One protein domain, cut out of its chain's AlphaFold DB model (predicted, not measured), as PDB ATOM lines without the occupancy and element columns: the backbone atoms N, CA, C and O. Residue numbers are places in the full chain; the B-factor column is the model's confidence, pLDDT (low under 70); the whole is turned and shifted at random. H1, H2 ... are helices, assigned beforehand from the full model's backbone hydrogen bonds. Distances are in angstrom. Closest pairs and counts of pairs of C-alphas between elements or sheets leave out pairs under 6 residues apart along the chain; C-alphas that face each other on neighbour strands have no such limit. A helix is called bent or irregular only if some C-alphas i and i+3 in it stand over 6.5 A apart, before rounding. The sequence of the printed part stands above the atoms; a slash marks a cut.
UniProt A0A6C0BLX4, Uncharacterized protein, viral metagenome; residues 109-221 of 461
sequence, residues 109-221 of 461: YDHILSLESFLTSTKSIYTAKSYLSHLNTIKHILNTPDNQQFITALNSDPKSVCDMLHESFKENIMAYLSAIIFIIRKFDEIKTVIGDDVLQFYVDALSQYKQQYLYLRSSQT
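AT A GLANCE: This is residues 109 to 221 of the 461 residues of an uncharacterized protein of viral metagenome (UniProt A0A6C0BLX4). A long helix, H7, folds back along H6, the helix at the core; H5 joins them in an up-and-down bundle, and H3 crosses H6 on the side away from H7. H4 packs on the first part of H7, the short helices H1 and H2 lie at the far end from H7's tail, and residues 214 to 221 stick out as a free arm. The printed part has 113 residues with seven named helices, H1 to H7 in chain order, and no named strand; the class is all helix. The whole is compact, with a radius of gyration of the C-alphas of 14.1 A and spans of 45 by 31 by 24 A.

IN THESE COORDINATES: H7, residues 188 to 219, measures 40.2 A and ends with C-alpha 219 at (-26.733, -30.220, 31.268). It has a kink of 92 degrees near residue 196 and is irregular: C-alphas 193 and 196 are 9.4 A apart. H6 is residues 173 to 186, 20.0 A; H5 is residues 158 to 169, 16.0 A. H3, residues 125 to 141, is 24.7 A long and begins with C-alpha 125 at (3.702, -30.834, 49.414). H4 is residues 147 to 156, 14.2 A; H2 is residues 115 to 121, 9.9 A; H1 is residues 109 to 112, 4.8 A, with C-alpha 109 at (15.489, -29.823, 32.934).

HOW THE PARTS SIT: H6 and H7 are the hubs, touching three helices each. They form a hairpin at a shallow tilt of 27 degrees, opposite ways, closest at C-alphas 184 and 191, 4.9 A. H5 and H6, also a hairpin, touch at a steep tilt of 41 degrees, closest at C-alphas 166 and 173, 5.9 A. H5 touches H7 with residues 158 to 162 alone, closest at C-alphas 158 and 198, 6.8 A. H3 touches H6 with residues 131 to 138 alone, only just about perpendicular at 72 degrees; C-alphas 131 and 179 are closest, 5.1 A. H7 touches H4 with residues 190 to 198 alone, closest at C-alphas 155 and 194, 5.0 A. H2 touches H3, closest at C-alphas 118 and 128, 5.1 A; H1 and H4 only just touch, with 3 pairs of C-alphas within 8 A, closest 109 and 147, 5.5 A. H3 and H7 are apart. Every O i to N i+4 pair is within hydrogen-bond range in H2 to H6, against 25 of 28 in H7; H1 is too short for one.

THE WHOLE: The C-alphas of His 111 and Thr 221 are farthest apart, 45.7 A. The printed part has no cut, and its six links are tight. Confidence is under 70 at residues 115 to 123, 126 and 217 to 221.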
ATOM      1  N   TYR A 109      16.855 -29.306  32.855       72.25
ATOM      2  CA  TYR A 109      15.489 -29.823  32.934       72.25
ATOM      3  C   TYR A 109      15.324 -31.000  33.913       72.25
ATOM      4  O   TYR A 109      14.243 -31.148  34.481       72.25
ATOM      5  N   ASP A 110      16.371 -31.792  34.178       76.19
ATOM      6  CA  ASP A 110      16.356 -32.838  35.216       76.19
ATOM      7  C   ASP A 110      16.290 -32.222  36.613       76.19
ATOM      8  O   ASP A 110      15.535 -32.684  37.472       76.19
ATOM      9  N   HIS A 111      17.042 -31.138  36.831       70.56
ATOM     10  CA  HIS A 111      16.988 -30.384  38.079       70.56
ATOM     11  C   HIS A 111      15.628 -29.691  38.248       70.56
ATOM     12  O   HIS A 111      14.983 -29.836  39.291       70.56
ATOM     13  N   ILE A 112      15.145 -29.004  37.207       71.19
ATOM     14  CA  ILE A 112      13.860 -28.292  37.223       71.19
ATOM     15  C   ILE A 112      12.676 -29.242  37.455       71.19
ATOM     16  O   ILE A 112      11.782 -28.920  38.240       71.19
ATOM     17  N   LEU A 113      12.663 -30.420  36.821       70.44
ATOM     18  CA  LEU A 113      11.580 -31.403  36.949       70.44
ATOM     19  C   LEU A 113      11.775 -32.393  38.115       70.44
ATOM     20  O   LEU A 113      11.046 -33.383  38.221       70.44
ATOM     21  N   SER A 114      12.710 -32.107  39.026       74.88
ATOM     22  CA  SER A 114      12.894 -32.845  40.279       74.88
ATOM     23  C   SER A 114      11.803 -32.532  41.314       74.88
ATOM     24  O   SER A 114      11.237 -31.438  41.366       74.88
ATOM     25  N   LEU A 115      11.538 -33.474  42.226       57.50
ATOM     26  CA  LEU A 115      10.598 -33.246  43.333       57.50
ATOM     27  C   LEU A 115      11.027 -32.076  44.238       57.50
ATOM     28  O   LEU A 115      10.172 -31.385  44.782       57.50
ATOM     29  N   GLU A 116      12.327 -31.833  44.394       61.97
ATOM     30  CA  GLU A 116      12.860 -30.771  45.256       61.97
ATOM     31  C   GLU A 116      12.549 -29.381  44.692       61.97
ATOM     32  O   GLU A 116      12.038 -28.522  45.415       61.97
ATOM     33  N   SER A 117      12.723 -29.206  43.380       66.94
ATOM     34  CA  SER A 117      12.292 -28.021  42.632       66.94
ATOM     35  C   SER A 117      10.776 -27.766  42.755       66.94
ATOM     36  O   SER A 117      10.322 -26.635  42.953       66.94
ATOM     37  N   PHE A 118       9.951 -28.819  42.762       65.75
ATOM     38  CA  PHE A 118       8.502 -28.700  43.001       65.75
ATOM     39  C   PHE A 118       8.131 -28.341  44.449       65.75
ATOM     40  O   PHE A 118       7.126 -27.669  44.703       65.75
ATOM     41  N   LEU A 119       8.927 -28.793  45.418       59.47
ATOM     42  CA  LEU A 119       8.705 -28.532  46.839       59.47
ATOM     43  C   LEU A 119       9.115 -27.116  47.256       59.47
ATOM     44  O   LEU A 119       8.475 -26.552  48.140       59.47
ATOM     45  N   THR A 120      10.124 -26.519  46.618       66.50
ATOM     46  CA  THR A 120      10.488 -25.105  46.826       66.50
ATOM     47  C   THR A 120       9.543 -24.143  46.101       66.50
ATOM     48  O   THR A 120       9.335 -23.016  46.550       66.50
ATOM     49  N   SER A 121       8.934 -24.579  44.995       61.84
ATOM     50  CA  SER A 121       8.092 -23.741  44.133       61.84
ATOM     51  C   SER A 121       6.600 -23.698  44.496       61.84
ATOM     52  O   SER A 121       5.891 -22.813  44.008       61.84
ATOM     53  N   THR A 122       6.106 -24.598  45.355       67.31
ATOM     54  CA  THR A 122       4.683 -24.687  45.742       67.31
ATOM     55  C   THR A 122       4.449 -24.454  47.238       67.31
ATOM     56  O   THR A 122       5.274 -24.781  48.085       67.31
ATOM     57  N   LYS A 123       3.263 -23.943  47.605       69.38
ATOM     58  CA  LYS A 123       2.861 -23.763  49.019       69.38
ATOM     59  C   LYS A 123       2.453 -25.066  49.729       69.38
ATOM     60  O   LYS A 123       2.135 -25.028  50.915       69.38
ATOM     61  N   SER A 124       2.377 -26.198  49.023       74.19
ATOM     62  CA  SER A 124       1.869 -27.464  49.565       74.19
ATOM     63  C   SER A 124       2.540 -28.673  48.922       74.19
ATOM     64  O   SER A 124       2.451 -28.879  47.712       74.19
ATOM     65  N   ILE A 125       3.101 -29.538  49.774       72.00
ATOM     66  CA  ILE A 125       3.702 -30.834  49.414       72.00
ATOM     67  C   ILE A 125       2.735 -31.696  48.586       72.00
ATOM     68  O   ILE A 125       3.161 -32.429  47.696       72.00
ATOM     69  N   TYR A 126       1.429 -31.620  48.867       69.94
ATOM     70  CA  TYR A 126       0.420 -32.388  48.138       69.94
ATOM     71  C   TYR A 126       0.284 -31.916  46.683       69.94
ATOM     72  O   TYR A 126       0.244 -32.737  45.770       69.94
ATOM     73  N   THR A 127       0.284 -30.598  46.457       76.88
ATOM     74  CA  THR A 127       0.224 -30.004  45.113       76.88
ATOM     75  C   THR A 127       1.480 -30.338  44.307       76.88
ATOM     76  O   THR A 127       1.351 -30.797  43.177       76.88
ATOM     77  N   ALA A 128       2.671 -30.216  44.910       76.75
ATOM     78  CA  ALA A 128       3.934 -30.650  44.303       76.75
ATOM     79  C   ALA A 128       3.880 -32.110  43.823       76.75
ATOM     80  O   ALA A 128       4.154 -32.397  42.659       76.75
ATOM     81  N   LYS A 129       3.476 -33.033  44.710       76.94
ATOM     82  CA  LYS A 129       3.376 -34.464  44.389       76.94
ATOM     83  C   LYS A 129       2.344 -34.753  43.297       76.94
ATOM     84  O   LYS A 129       2.619 -35.567  42.423       76.94
ATOM     85  N   SER A 130       1.185 -34.087  43.324       83.94
ATOM     86  CA  SER A 130       0.149 -34.247  42.295       83.94
ATOM     87  C   SER A 130       0.636 -33.772  40.924       83.94
ATOM     88  O   SER A 130       0.535 -34.530  39.963       83.94
ATOM     89  N   TYR A 131       1.232 -32.579  40.828       88.69
ATOM     90  CA  TYR A 131       1.742 -32.069  39.553       88.69
ATOM     91  C   TYR A 131       2.900 -32.908  39.009       88.69
ATOM     92  O   TYR A 131       2.877 -33.253  37.831       88.69
ATOM     93  N   LEU A 132       3.854 -33.326  39.850       86.88
ATOM     94  CA  LEU A 132       4.930 -34.222  39.414       86.88
ATOM     95  C   LEU A 132       4.382 -35.569  38.910       86.88
ATOM     96  O   LEU A 132       4.854 -36.087  37.899       86.88
ATOM     97  N   SER A 133       3.351 -36.115  39.569       88.44
ATOM     98  CA  SER A 133       2.668 -37.325  39.097       88.44
ATOM     99  C   SER A 133       2.026 -37.109  37.727       88.44
ATOM    100  O   SER A 133       2.235 -37.928  36.840       88.44
ATOM    101  N   HIS A 134       1.297 -36.003  37.526       92.44
ATOM    102  CA  HIS A 134       0.670 -35.691  36.238       92.44
ATOM    103  C   HIS A 134       1.716 -35.547  35.124       92.44
ATOM    104  O   HIS A 134       1.528 -36.093  34.043       92.44
ATOM    105  N   LEU A 135       2.839 -34.874  35.385       91.94
ATOM    106  CA  LEU A 135       3.908 -34.674  34.400       91.94
ATOM    107  C   LEU A 135       4.608 -35.976  34.019       91.94
ATOM    108  O   LEU A 135       4.872 -36.194  32.842       91.94
ATOM    109  N   ASN A 136       4.847 -36.876  34.974       90.69
ATOM    110  CA  ASN A 136       5.390 -38.201  34.669       90.69
ATOM    111  C   ASN A 136       4.403 -39.054  33.851       90.69
ATOM    112  O   ASN A 136       4.823 -39.798  32.968       90.69
ATOM    113  N   THR A 137       3.094 -38.907  34.080       92.81
ATOM    114  CA  THR A 137       2.065 -39.519  33.229       92.81
ATOM    115  C   THR A 137       2.052 -38.919  31.816       92.81
ATOM    116  O   THR A 137       1.968 -39.677  30.852       92.81
ATOM    117  N   ILE A 138       2.193 -37.595  31.663       93.38
ATOM    118  CA  ILE A 138       2.274 -36.950  30.339       93.38
ATOM    119  C   ILE A 138       3.525 -37.442  29.589       93.38
ATOM    120  O   ILE A 138       3.404 -37.878  28.449       93.38
ATOM    121  N   LYS A 139       4.704 -37.471  30.231       93.06
ATOM    122  CA  LYS A 139       5.947 -38.026  29.651       93.06
ATOM    123  C   LYS A 139       5.774 -39.442  29.111       93.06
ATOM    124  O   LYS A 139       6.270 -39.752  28.031       93.06
ATOM    125  N   HIS A 140       5.063 -40.292  29.853       93.25
ATOM    126  CA  HIS A 140       4.795 -41.667  29.444       93.25
ATOM    127  C   HIS A 140       3.935 -41.738  28.172       93.25
ATOM    128  O   HIS A 140       4.270 -42.497  27.269       93.25
ATOM    129  N   ILE A 141       2.888 -40.909  28.066       93.62
ATOM    130  CA  ILE A 141       2.023 -40.829  26.872       93.62
ATOM    131  C   ILE A 141       2.779 -40.272  25.667       93.62
ATOM    132  O   ILE A 141       2.685 -40.823  24.577       93.62
ATOM    133  N   LEU A 142       3.572 -39.217  25.867       92.75
ATOM    134  CA  LEU A 142       4.391 -38.620  24.809       92.75
ATOM    135  C   LEU A 142       5.607 -39.485  24.425       92.75
ATOM    136  O   LEU A 142       6.352 -39.108  23.529       92.75
ATOM    137  N   ASN A 143       5.840 -40.609  25.116       94.31
ATOM    138  CA  ASN A 143       7.037 -41.444  24.995       94.31
ATOM    139  C   ASN A 143       8.353 -40.635  25.100       94.31
ATOM    140  O   ASN A 143       9.311 -40.865  24.366       94.31
ATOM    141  N   THR A 144       8.385 -39.672  26.027       90.75
ATOM    142  CA  THR A 144       9.529 -38.782  26.300       90.75
ATOM    143  C   THR A 144      10.127 -39.112  27.673       90.75
ATOM    144  O   THR A 144       9.785 -38.480  28.675       90.75
ATOM    145  N   PRO A 145      10.983 -40.150  27.780       84.38
ATOM    146  CA  PRO A 145      11.600 -40.524  29.055       84.38
ATOM    147  C   PRO A 145      12.599 -39.469  29.549       84.38
ATOM    148  O   PRO A 145      12.802 -39.335  30.755       84.38
ATOM    149  N   ASP A 146      13.203 -38.726  28.622       90.88
ATOM    150  CA  ASP A 146      14.116 -37.621  28.888       90.88
ATOM    151  C   ASP A 146      13.375 -36.276  29.031       90.88
ATOM    152  O   ASP A 146      12.358 -36.009  28.383       90.88
ATOM    153  N   ASN A 147      13.908 -35.404  29.888       88.00
ATOM    154  CA  ASN A 147      13.292 -34.124  30.211       88.00
ATOM    155  C   ASN A 147      13.474 -33.069  29.108       88.00
ATOM    156  O   ASN A 147      12.567 -32.262  28.914       88.00
ATOM    157  N   GLN A 148      14.578 -33.090  28.351       89.00
ATOM    158  CA  GLN A 148      14.737 -32.214  27.186       89.00
ATOM    159  C   GLN A 148      13.735 -32.602  26.091       89.00
ATOM    160  O   GLN A 148      13.039 -31.733  25.572       89.00
ATOM    161  N   GLN A 149      13.605 -33.896  25.785       91.62
ATOM    162  CA  GLN A 149      12.607 -34.424  24.848       91.62
ATOM    163  C   GLN A 149      11.180 -34.047  25.261       91.62
ATOM    164  O   GLN A 149      10.394 -33.625  24.415       91.62
ATOM    165  N   PHE A 150      10.857 -34.142  26.554       93.00
ATOM    166  CA  PHE A 150       9.550 -33.755  27.086       93.00
ATOM    167  C   PHE A 150       9.229 -32.273  26.841       93.00
ATOM    168  O   PHE A 150       8.175 -31.963  26.291       93.00
ATOM    169  N   ILE A 151      10.139 -31.356  27.194       93.44
ATOM    170  CA  ILE A 151       9.937 -29.914  26.962       93.44
ATOM    171  C   ILE A 151       9.875 -29.593  25.462       93.44
ATOM    172  O   ILE A 151       9.031 -28.800  25.047       93.44
ATOM    173  N   THR A 152      10.691 -30.255  24.636       93.62
ATOM    174  CA  THR A 152      10.627 -30.120  23.174       93.62
ATOM    175  C   THR A 152       9.261 -30.549  22.629       93.62
ATOM    176  O   THR A 152       8.689 -29.817  21.828       93.62
ATOM    177  N   ALA A 153       8.699 -31.671  23.093       95.19
ATOM    178  CA  ALA A 153       7.390 -32.162  22.653       95.19
ATOM    179  C   ALA A 153       6.226 -31.239  23.062       95.19
ATOM    180  O   ALA A 153       5.296 -31.048  22.279       95.19
ATOM    181  N   LEU A 154       6.289 -30.625  24.254       96.00
ATOM    182  CA  LEU A 154       5.323 -29.595  24.670       96.00
ATOM    183  C   LEU A 154       5.376 -28.345  23.775       96.00
ATOM    184  O   LEU A 154       4.358 -27.683  23.593       96.00
ATOM    185  N   ASN A 155       6.551 -28.015  23.234       96.69
ATOM    186  CA  ASN A 155       6.736 -26.855  22.367       96.69
ATOM    187  C   ASN A 155       6.337 -27.129  20.908       96.69
ATOM    188  O   ASN A 155       5.686 -26.308  20.270       96.69
ATOM    189  N   SER A 156       6.743 -28.281  20.362       96.44
ATOM    190  CA  SER A 156       6.689 -28.543  18.918       96.44
ATOM    191  C   SER A 156       5.281 -28.765  18.369       96.44
ATOM    192  O   SER A 156       5.024 -28.426  17.219       96.44
ATOM    193  N   ASP A 157       4.386 -29.364  19.161       96.25
ATOM    194  CA  ASP A 157       2.991 -29.598  18.769       96.25
ATOM    195  C   ASP A 157       2.063 -29.599  20.001       96.25
ATOM    196  O   ASP A 157       1.609 -30.651  20.473       96.25
ATOM    197  N   PRO A 158       1.759 -28.415  20.563       97.62
ATOM    198  CA  PRO A 158       0.944 -28.316  21.770       97.62
ATOM    199  C   PRO A 158      -0.505 -28.771  21.545       97.62
ATOM    200  O   PRO A 158      -1.184 -29.156  22.503       97.62
ATOM    201  N   LYS A 159      -0.974 -28.774  20.287       97.75
ATOM    202  CA  LYS A 159      -2.297 -29.276  19.914       97.75
ATOM    203  C   LYS A 159      -2.351 -30.796  20.033       97.75
ATOM    204  O   LYS A 159      -3.213 -31.291  20.751       97.75
ATOM    205  N   SER A 160      -1.415 -31.518  19.418       97.00
ATOM    206  CA  SER A 160      -1.336 -32.981  19.522       97.00
ATOM    207  C   SER A 160      -1.175 -33.439  20.977       97.00
ATOM    208  O   SER A 160      -1.838 -34.383  21.407       97.00
ATOM    209  N   VAL A 161      -0.413 -32.700  21.796       97.31
ATOM    210  CA  VAL A 161      -0.360 -32.924  23.255       97.31
ATOM    211  C   VAL A 161      -1.744 -32.786  23.907       97.31
ATOM    212  O   VAL A 161      -2.124 -33.635  24.714       97.31
ATOM    213  N   CYS A 162      -2.520 -31.748  23.579       97.44
ATOM    214  CA  CYS A 162      -3.877 -31.585  24.113       97.44
ATOM    215  C   CYS A 162      -4.835 -32.691  23.645       97.44
ATOM    216  O   CYS A 162      -5.612 -33.187  24.462       97.44
ATOM    217  N   ASP A 163      -4.763 -33.088  22.374       96.62
ATOM    218  CA  ASP A 163      -5.613 -34.127  21.786       96.62
ATOM    219  C   ASP A 163      -5.326 -35.498  22.440       96.62
ATOM    220  O   ASP A 163      -6.248 -36.142  22.949       96.62
ATOM    221  N   MET A 164      -4.049 -35.888  22.584       96.69
ATOM    222  CA  MET A 164      -3.639 -37.115  23.295       96.69
ATOM    223  C   MET A 164      -4.068 -37.129  24.770       96.69
ATOM    224  O   MET A 164      -4.484 -38.167  25.295       96.69
ATOM    225  N   LEU A 165      -3.990 -35.986  25.463       96.50
ATOM    226  CA  LEU A 165      -4.460 -35.871  26.848       96.50
ATOM    227  C   LEU A 165      -5.987 -35.912  26.955       96.50
ATOM    228  O   LEU A 165      -6.503 -36.352  27.985       96.50
ATOM    229  N   HIS A 166      -6.715 -35.482  25.923       95.19
ATOM    230  CA  HIS A 166      -8.174 -35.548  25.904       95.19
ATOM    231  C   HIS A 166      -8.657 -36.980  25.690       95.19
ATOM    232  O   HIS A 166      -9.545 -37.439  26.408       95.19
ATOM    233  N   GLU A 167      -8.032 -37.696  24.756       95.50
ATOM    234  CA  GLU A 167      -8.296 -39.112  24.508       95.50
ATOM    235  C   GLU A 167      -7.954 -39.967  25.738       95.50
ATOM    236  O   GLU A 167      -8.780 -40.758  26.195       95.50
ATOM    237  N   SER A 168      -6.784 -39.739  26.347       94.69
ATOM    238  CA  SER A 168      -6.323 -40.508  27.514       94.69
ATOM    239  C   SER A 168      -7.085 -40.184  28.807       94.69
ATOM    240  O   SER A 168      -7.299 -41.068  29.635       94.69
ATOM    241  N   PHE A 169      -7.470 -38.917  29.021       92.62
ATOM    242  CA  PHE A 169      -7.978 -38.424  30.310       92.62
ATOM    243  C   PHE A 169      -9.159 -37.460  30.183       92.62
ATOM    244  O   PHE A 169      -9.200 -36.436  30.866       92.62
ATOM    245  N   LYS A 170     -10.152 -37.791  29.355       88.19
ATOM    246  CA  LYS A 170     -11.343 -36.961  29.091       88.19
ATOM    247  C   LYS A 170     -11.956 -36.274  30.325       88.19
ATOM    248  O   LYS A 170     -12.295 -35.096  30.263       88.19
ATOM    249  N   GLU A 171     -12.057 -36.979  31.454       83.50
ATOM    250  CA  GLU A 171     -12.634 -36.456  32.707       83.50
ATOM    251  C   GLU A 171     -11.672 -35.593  33.547       83.50
ATOM    252  O   GLU A 171     -12.119 -34.826  34.399       83.50
ATOM    253  N   ASN A 172     -10.354 -35.697  33.330       89.50
ATOM    254  CA  ASN A 172      -9.321 -35.094  34.187       89.50
ATOM    255  C   ASN A 172      -8.275 -34.247  33.426       89.50
ATOM    256  O   ASN A 172      -7.331 -33.743  34.035       89.50
ATOM    257  N   ILE A 173      -8.435 -34.031  32.113       95.12
ATOM    258  CA  ILE A 173      -7.524 -33.240  31.261       95.12
ATOM    259  C   ILE A 173      -7.141 -31.884  31.879       95.12
ATOM    260  O   ILE A 173      -5.976 -31.487  31.846       95.12
ATOM    261  N   MET A 174      -8.090 -31.206  32.535       94.56
ATOM    262  CA  MET A 174      -7.856 -29.923  33.205       94.56
ATOM    263  C   MET A 174      -6.719 -29.973  34.241       94.56
ATOM    264  O   MET A 174      -6.008 -28.981  34.410       94.56
ATOM    265  N   ALA A 175      -6.521 -31.100  34.930       92.62
ATOM    266  CA  ALA A 175      -5.477 -31.260  35.940       92.62
ATOM    267  C   ALA A 175      -4.080 -31.483  35.331       92.62
ATOM    268  O   ALA A 175      -3.081 -31.063  35.924       92.62
ATOM    269  N   TYR A 176      -4.012 -32.082  34.138       96.00
ATOM    270  CA  TYR A 176      -2.783 -32.241  33.354       96.00
ATOM    271  C   TYR A 176      -2.369 -30.917  32.705       96.00
ATOM    272  O   TYR A 176      -1.243 -30.468  32.904       96.00
ATOM    273  N   LEU A 177      -3.307 -30.219  32.050       96.81
ATOM    274  CA  LEU A 177      -3.074 -28.875  31.505       96.81
ATOM    275  C   LEU A 177      -2.656 -27.881  32.599       96.81
ATOM    276  O   LEU A 177      -1.739 -27.088  32.402       96.81
ATOM    277  N   SER A 178      -3.261 -27.962  33.791       95.19
ATOM    278  CA  SER A 178      -2.850 -27.136  34.937       95.19
ATOM    279  C   SER A 178      -1.413 -27.420  35.393       95.19
ATOM    280  O   SER A 178      -0.725 -26.487  35.800       95.19
ATOM    281  N   ALA A 179      -0.945 -28.672  35.319       94.12
ATOM    282  CA  ALA A 179       0.434 -29.030  35.657       94.12
ATOM    283  C   ALA A 179       1.438 -28.530  34.597       94.12
ATOM    284  O   ALA A 179       2.497 -28.027  34.967       94.12
ATOM    285  N   ILE A 180       1.080 -28.595  33.306       95.81
ATOM    286  CA  ILE A 180       1.862 -28.024  32.193       95.81
ATOM    287  C   ILE A 180       1.995 -26.501  32.358       95.81
ATOM    288  O   ILE A 180       3.103 -25.977  32.449       95.81
ATOM    289  N   ILE A 181       0.877 -25.785  32.500       96.31
ATOM    290  CA  ILE A 181       0.874 -24.323  32.696       96.31
ATOM    291  C   ILE A 181       1.656 -23.931  33.956       96.31
ATOM    292  O   ILE A 181       2.334 -22.903  33.962       96.31
ATOM    293  N   PHE A 182       1.578 -24.735  35.025       93.50
ATOM    294  CA  PHE A 182       2.342 -24.491  36.245       93.50
ATOM    295  C   PHE A 182       3.854 -24.530  35.994       93.50
ATOM    296  O   PHE A 182       4.525 -23.587  36.404       93.50
ATOM    297  N   ILE A 183       4.393 -25.555  35.316       92.69
ATOM    298  CA  ILE A 183       5.847 -25.618  35.076       92.69
ATOM    299  C   ILE A 183       6.332 -24.487  34.178       92.69
ATOM    300  O   ILE A 183       7.310 -23.830  34.522       92.69
ATOM    301  N   ILE A 184       5.611 -24.197  33.093       93.50
ATOM    302  CA  ILE A 184       6.006 -23.149  32.145       93.50
ATOM    303  C   ILE A 184       6.020 -21.778  32.834       93.50
ATOM    304  O   ILE A 184       6.926 -20.984  32.622       93.50
ATOM    305  N   ARG A 185       5.044 -21.491  33.705       93.75
ATOM    306  CA  ARG A 185       4.988 -20.218  34.446       93.75
ATOM    307  C   ARG A 185       5.957 -20.122  35.619       93.75
ATOM    308  O   ARG A 185       6.076 -19.038  36.187       93.75
ATOM    309  N   LYS A 186       6.543 -21.237  36.062       89.62
ATOM    310  CA  LYS A 186       7.313 -21.282  37.311       89.62
ATOM    311  C   LYS A 186       8.822 -21.395  37.113       89.62
ATOM    312  O   LYS A 186       9.552 -21.050  38.043       89.62
ATOM    313  N   PHE A 187       9.253 -21.836  35.936       87.56
ATOM    314  CA  PHE A 187      10.651 -22.020  35.570       87.56
ATOM    315  C   PHE A 187      10.923 -21.248  34.280       87.56
ATOM    316  O   PHE A 187      10.454 -21.636  33.207       87.56
ATOM    317  N   ASP A 188      11.635 -20.128  34.397       89.19
ATOM    318  CA  ASP A 188      11.872 -19.199  33.289       89.19
ATOM    319  C   ASP A 188      12.685 -19.850  32.158       89.19
ATOM    320  O   ASP A 188      12.533 -19.488  30.994       89.19
ATOM    321  N   GLU A 189      13.478 -20.878  32.462       88.88
ATOM    322  CA  GLU A 189      14.216 -21.685  31.491       88.88
ATOM    323  C   GLU A 189      13.264 -22.499  30.600       88.88
ATOM    324  O   GLU A 189      13.388 -22.490  29.375       88.88
ATOM    325  N   ILE A 190      12.248 -23.137  31.198       90.12
ATOM    326  CA  ILE A 190      11.177 -23.819  30.453       90.12
ATOM    327  C   ILE A 190      10.353 -22.794  29.669       90.12
ATOM    328  O   ILE A 190      10.038 -23.027  28.499       90.12
ATOM    329  N   LYS A 191      10.031 -21.647  30.283       93.25
ATOM    330  CA  LYS A 191       9.297 -20.561  29.620       93.25
ATOM    331  C   LYS A 191      10.031 -20.041  28.385       93.25
ATOM    332  O   LYS A 191       9.396 -19.790  27.369       93.25
ATOM    333  N   THR A 192      11.353 -19.909  28.464       92.56
ATOM    334  CA  THR A 192      12.198 -19.410  27.370       92.56
ATOM    335  C   THR A 192      12.207 -20.365  26.176       92.56
ATOM    336  O   THR A 192      12.202 -19.904  25.039       92.56
ATOM    337  N   VAL A 193      12.170 -21.682  26.411       93.38
ATOM    338  CA  VAL A 193      12.105 -22.681  25.328       93.38
ATOM    339  C   VAL A 193      10.713 -22.782  24.707       93.38
ATOM    340  O   VAL A 193      10.611 -22.896  23.490       93.38
ATOM    341  N   ILE A 194       9.653 -22.758  25.521       94.56
ATOM    342  CA  ILE A 194       8.267 -22.932  25.052       94.56
ATOM    343  C   ILE A 194       7.677 -21.633  24.471       94.56
ATOM    344  O   ILE A 194       6.846 -21.675  23.570       94.56
ATOM    345  N   GLY A 195       8.114 -20.466  24.945       95.69
ATOM    346  CA  GLY A 195       7.594 -19.171  24.509       95.69
ATOM    347  C   GLY A 195       6.204 -18.834  25.067       95.69
ATOM    348  O   GLY A 195       5.475 -19.675  25.602       95.69
ATOM    349  N   ASP A 196       5.832 -17.557  24.960       96.50
ATOM    350  CA  ASP A 196       4.554 -17.057  25.481       96.50
ATOM    351  C   ASP A 196       3.342 -17.514  24.647       96.50
ATOM    352  O   ASP A 196       2.290 -17.786  25.223       96.50
ATOM    353  N   ASP A 197       3.487 -17.690  23.329       97.62
ATOM    354  CA  ASP A 197       2.386 -18.112  22.447       97.62
ATOM    355  C   ASP A 197       1.905 -19.541  22.757       97.62
ATOM    356  O   ASP A 197       0.705 -19.795  22.874       97.62
ATOM    357  N   VAL A 198       2.833 -20.481  22.968       97.62
ATOM    358  CA  VAL A 198       2.501 -21.871  23.324       97.62
ATOM    359  C   VAL A 198       1.988 -21.968  24.766       97.62
ATOM    360  O   VAL A 198       1.053 -22.722  25.047       97.62
ATOM    361  N   LEU A 199       2.521 -21.154  25.686       97.31
ATOM    362  CA  LEU A 199       1.937 -21.006  27.022       97.31
ATOM    363  C   LEU A 199       0.480 -20.526  26.938       97.31
ATOM    364  O   LEU A 199      -0.387 -21.078  27.623       97.31
ATOM    365  N   GLN A 200       0.203 -19.519  26.109       97.94
ATOM    366  CA  GLN A 200      -1.139 -18.975  25.938       97.94
ATOM    367  C   GLN A 200      -2.086 -20.009  25.311       97.94
ATOM    368  O   GLN A 200      -3.188 -20.193  25.826       97.94
ATOM    369  N   PHE A 201      -1.627 -20.788  24.325       98.38
ATOM    370  CA  PHE A 201      -2.385 -21.915  23.771       98.38
ATOM    371  C   PHE A 201      -2.854 -22.896  24.861       98.38
ATOM    372  O   PHE A 201      -4.035 -23.240  24.921       98.38
ATOM    373  N   TYR A 202      -1.970 -23.313  25.777       98.12
ATOM    374  CA  TYR A 202      -2.363 -24.204  26.877       98.12
ATOM    375  C   TYR A 202      -3.354 -23.546  27.856       98.12
ATOM    376  O   TYR A 202      -4.253 -24.219  28.371       98.12
ATOM    377  N   VAL A 203      -3.221 -22.240  28.113       97.31
ATOM    378  CA  VAL A 203      -4.152 -21.461  28.952       97.31
ATOM    379  C   VAL A 203      -5.544 -21.381  28.319       97.31
ATOM    380  O   VAL A 203      -6.548 -21.544  29.024       97.31
ATOM    381  N   ASP A 204      -5.612 -21.190  27.004       97.50
ATOM    382  CA  ASP A 204      -6.862 -21.127  26.250       97.50
ATOM    383  C   ASP A 204      -7.515 -22.508  26.145       97.50
ATOM    384  O   ASP A 204      -8.704 -22.636  26.440       97.50
ATOM    385  N   ALA A 205      -6.739 -23.566  25.885       97.38
ATOM    386  CA  ALA A 205      -7.213 -24.950  25.925       97.38
ATOM    387  C   ALA A 205      -7.797 -25.316  27.304       97.38
ATOM    388  O   ALA A 205      -8.914 -25.830  27.397       97.38
ATOM    389  N   LEU A 206      -7.106 -24.985  28.405       96.38
ATOM    390  CA  LEU A 206      -7.636 -25.186  29.762       96.38
ATOM    391  C   LEU A 206      -8.945 -24.410  29.983       96.38
ATOM    392  O   LEU A 206      -9.840 -24.894  30.680       96.38
ATOM    393  N   SER A 207      -9.066 -23.212  29.415       92.31
ATOM    394  CA  SER A 207     -10.268 -22.379  29.525       92.31
ATOM    395  C   SER A 207     -11.434 -22.944  28.705       92.31
ATOM    396  O   SER A 207     -12.558 -22.991  29.206       92.31
ATOM    397  N   GLN A 208     -11.168 -23.467  27.507       94.62
ATOM    398  CA  GLN A 208     -12.140 -24.165  26.666       94.62
ATOM    399  C   GLN A 208     -12.645 -25.448  27.341       94.62
ATOM    400  O   GLN A 208     -13.857 -25.635  27.458       94.62
ATOM    401  N   TYR A 209     -11.751 -26.295  27.864       93.19
ATOM    402  CA  TYR A 209     -12.149 -27.512  28.582       93.19
ATOM    403  C   TYR A 209     -12.923 -27.209  29.863       93.19
ATOM    404  O   TYR A 209     -13.890 -27.908  30.160       93.19
ATOM    405  N   LYS A 210     -12.577 -26.133  30.587       87.50
ATOM    406  CA  LYS A 210     -13.419 -25.633  31.682       87.50
ATOM    407  C   LYS A 210     -14.816 -25.294  31.171       87.50
ATOM    408  O   LYS A 210     -15.774 -25.842  31.695       87.50
ATOM    409  N   GLN A 211     -14.960 -24.459  30.141       84.75
ATOM    410  CA  GLN A 211     -16.279 -24.086  29.608       84.75
ATOM    411  C   GLN A 211     -17.099 -25.296  29.129       84.75
ATOM    412  O   GLN A 211     -18.290 -25.367  29.424       84.75
ATOM    413  N   GLN A 212     -16.477 -26.269  28.457       86.44
ATOM    414  CA  GLN A 212     -17.136 -27.514  28.046       86.44
ATOM    415  C   GLN A 212     -17.570 -28.361  29.245       86.44
ATOM    416  O   GLN A 212     -18.706 -28.826  29.279       86.44
ATOM    417  N   TYR A 213     -16.704 -28.535  30.246       81.88
ATOM    418  CA  TYR A 213     -17.032 -29.267  31.470       81.88
ATOM    419  C   TYR A 213     -18.157 -28.581  32.255       81.88
ATOM    420  O   TYR A 213     -19.065 -29.251  32.741       81.88
ATOM    421  N   LEU A 214     -18.142 -27.247  32.330       72.12
ATOM    422  CA  LEU A 214     -19.221 -26.455  32.919       72.12
ATOM    423  C   LEU A 214     -20.532 -26.636  32.146       72.12
ATOM    424  O   LEU A 214     -21.560 -26.887  32.763       72.12
ATOM    425  N   TYR A 215     -20.502 -26.592  30.810       75.19
ATOM    426  CA  TYR A 215     -21.684 -26.853  29.984       75.19
ATOM    427  C   TYR A 215     -22.239 -28.266  30.213       75.19
ATOM    428  O   TYR A 215     -23.422 -28.409  30.516       75.19
ATOM    429  N   LEU A 216     -21.386 -29.294  30.147       72.06
ATOM    430  CA  LEU A 216     -21.774 -30.684  30.389       72.06
ATOM    431  C   LEU A 216     -22.377 -30.855  31.786       72.06
ATOM    432  O   LEU A 216     -23.473 -31.394  31.901       72.06
ATOM    433  N   ARG A 217     -21.738 -30.308  32.824       65.75
ATOM    434  CA  ARG A 217     -22.252 -30.331  34.199       65.75
ATOM    435  C   ARG A 217     -23.589 -29.593  34.346       65.75
ATOM    436  O   ARG A 217     -24.482 -30.113  34.999       65.75
ATOM    437  N   SER A 218     -23.760 -28.446  33.685       62.00
ATOM    438  CA  SER A 218     -25.033 -27.705  33.662       62.00
ATOM    439  C   SER A 218     -26.149 -28.441  32.901       62.00
ATOM    440  O   SER A 218     -27.327 -28.219  33.162       62.00
ATOM    441  N   SER A 219     -25.789 -29.336  31.969       58.59
ATOM    442  CA  SER A 219     -26.733 -30.220  31.268       58.59
ATOM    443  C   SER A 219     -27.012 -31.529  32.019       58.59
ATOM    444  O   SER A 219     -28.088 -32.097  31.876       58.59
ATOM    445  N   GLN A 220     -26.076 -31.974  32.864       55.81
ATOM    446  CA  GLN A 220     -26.205 -33.110  33.778       55.81
ATOM    447  C   GLN A 220     -26.751 -32.653  35.142       55.81
ATOM    448  O   GLN A 220     -26.171 -32.919  36.192       55.81
ATOM    449  N   THR A 221     -27.904 -31.979  35.139       52.25
ATOM    450  CA  THR A 221     -28.648 -31.625  36.364       52.25
ATOM    451  C   THR A 221     -29.243 -32.835  37.102       52.25
ATOM    452  O   THR A 221     -29.850 -32.666  38.162       52.25
TER     453      THR A 221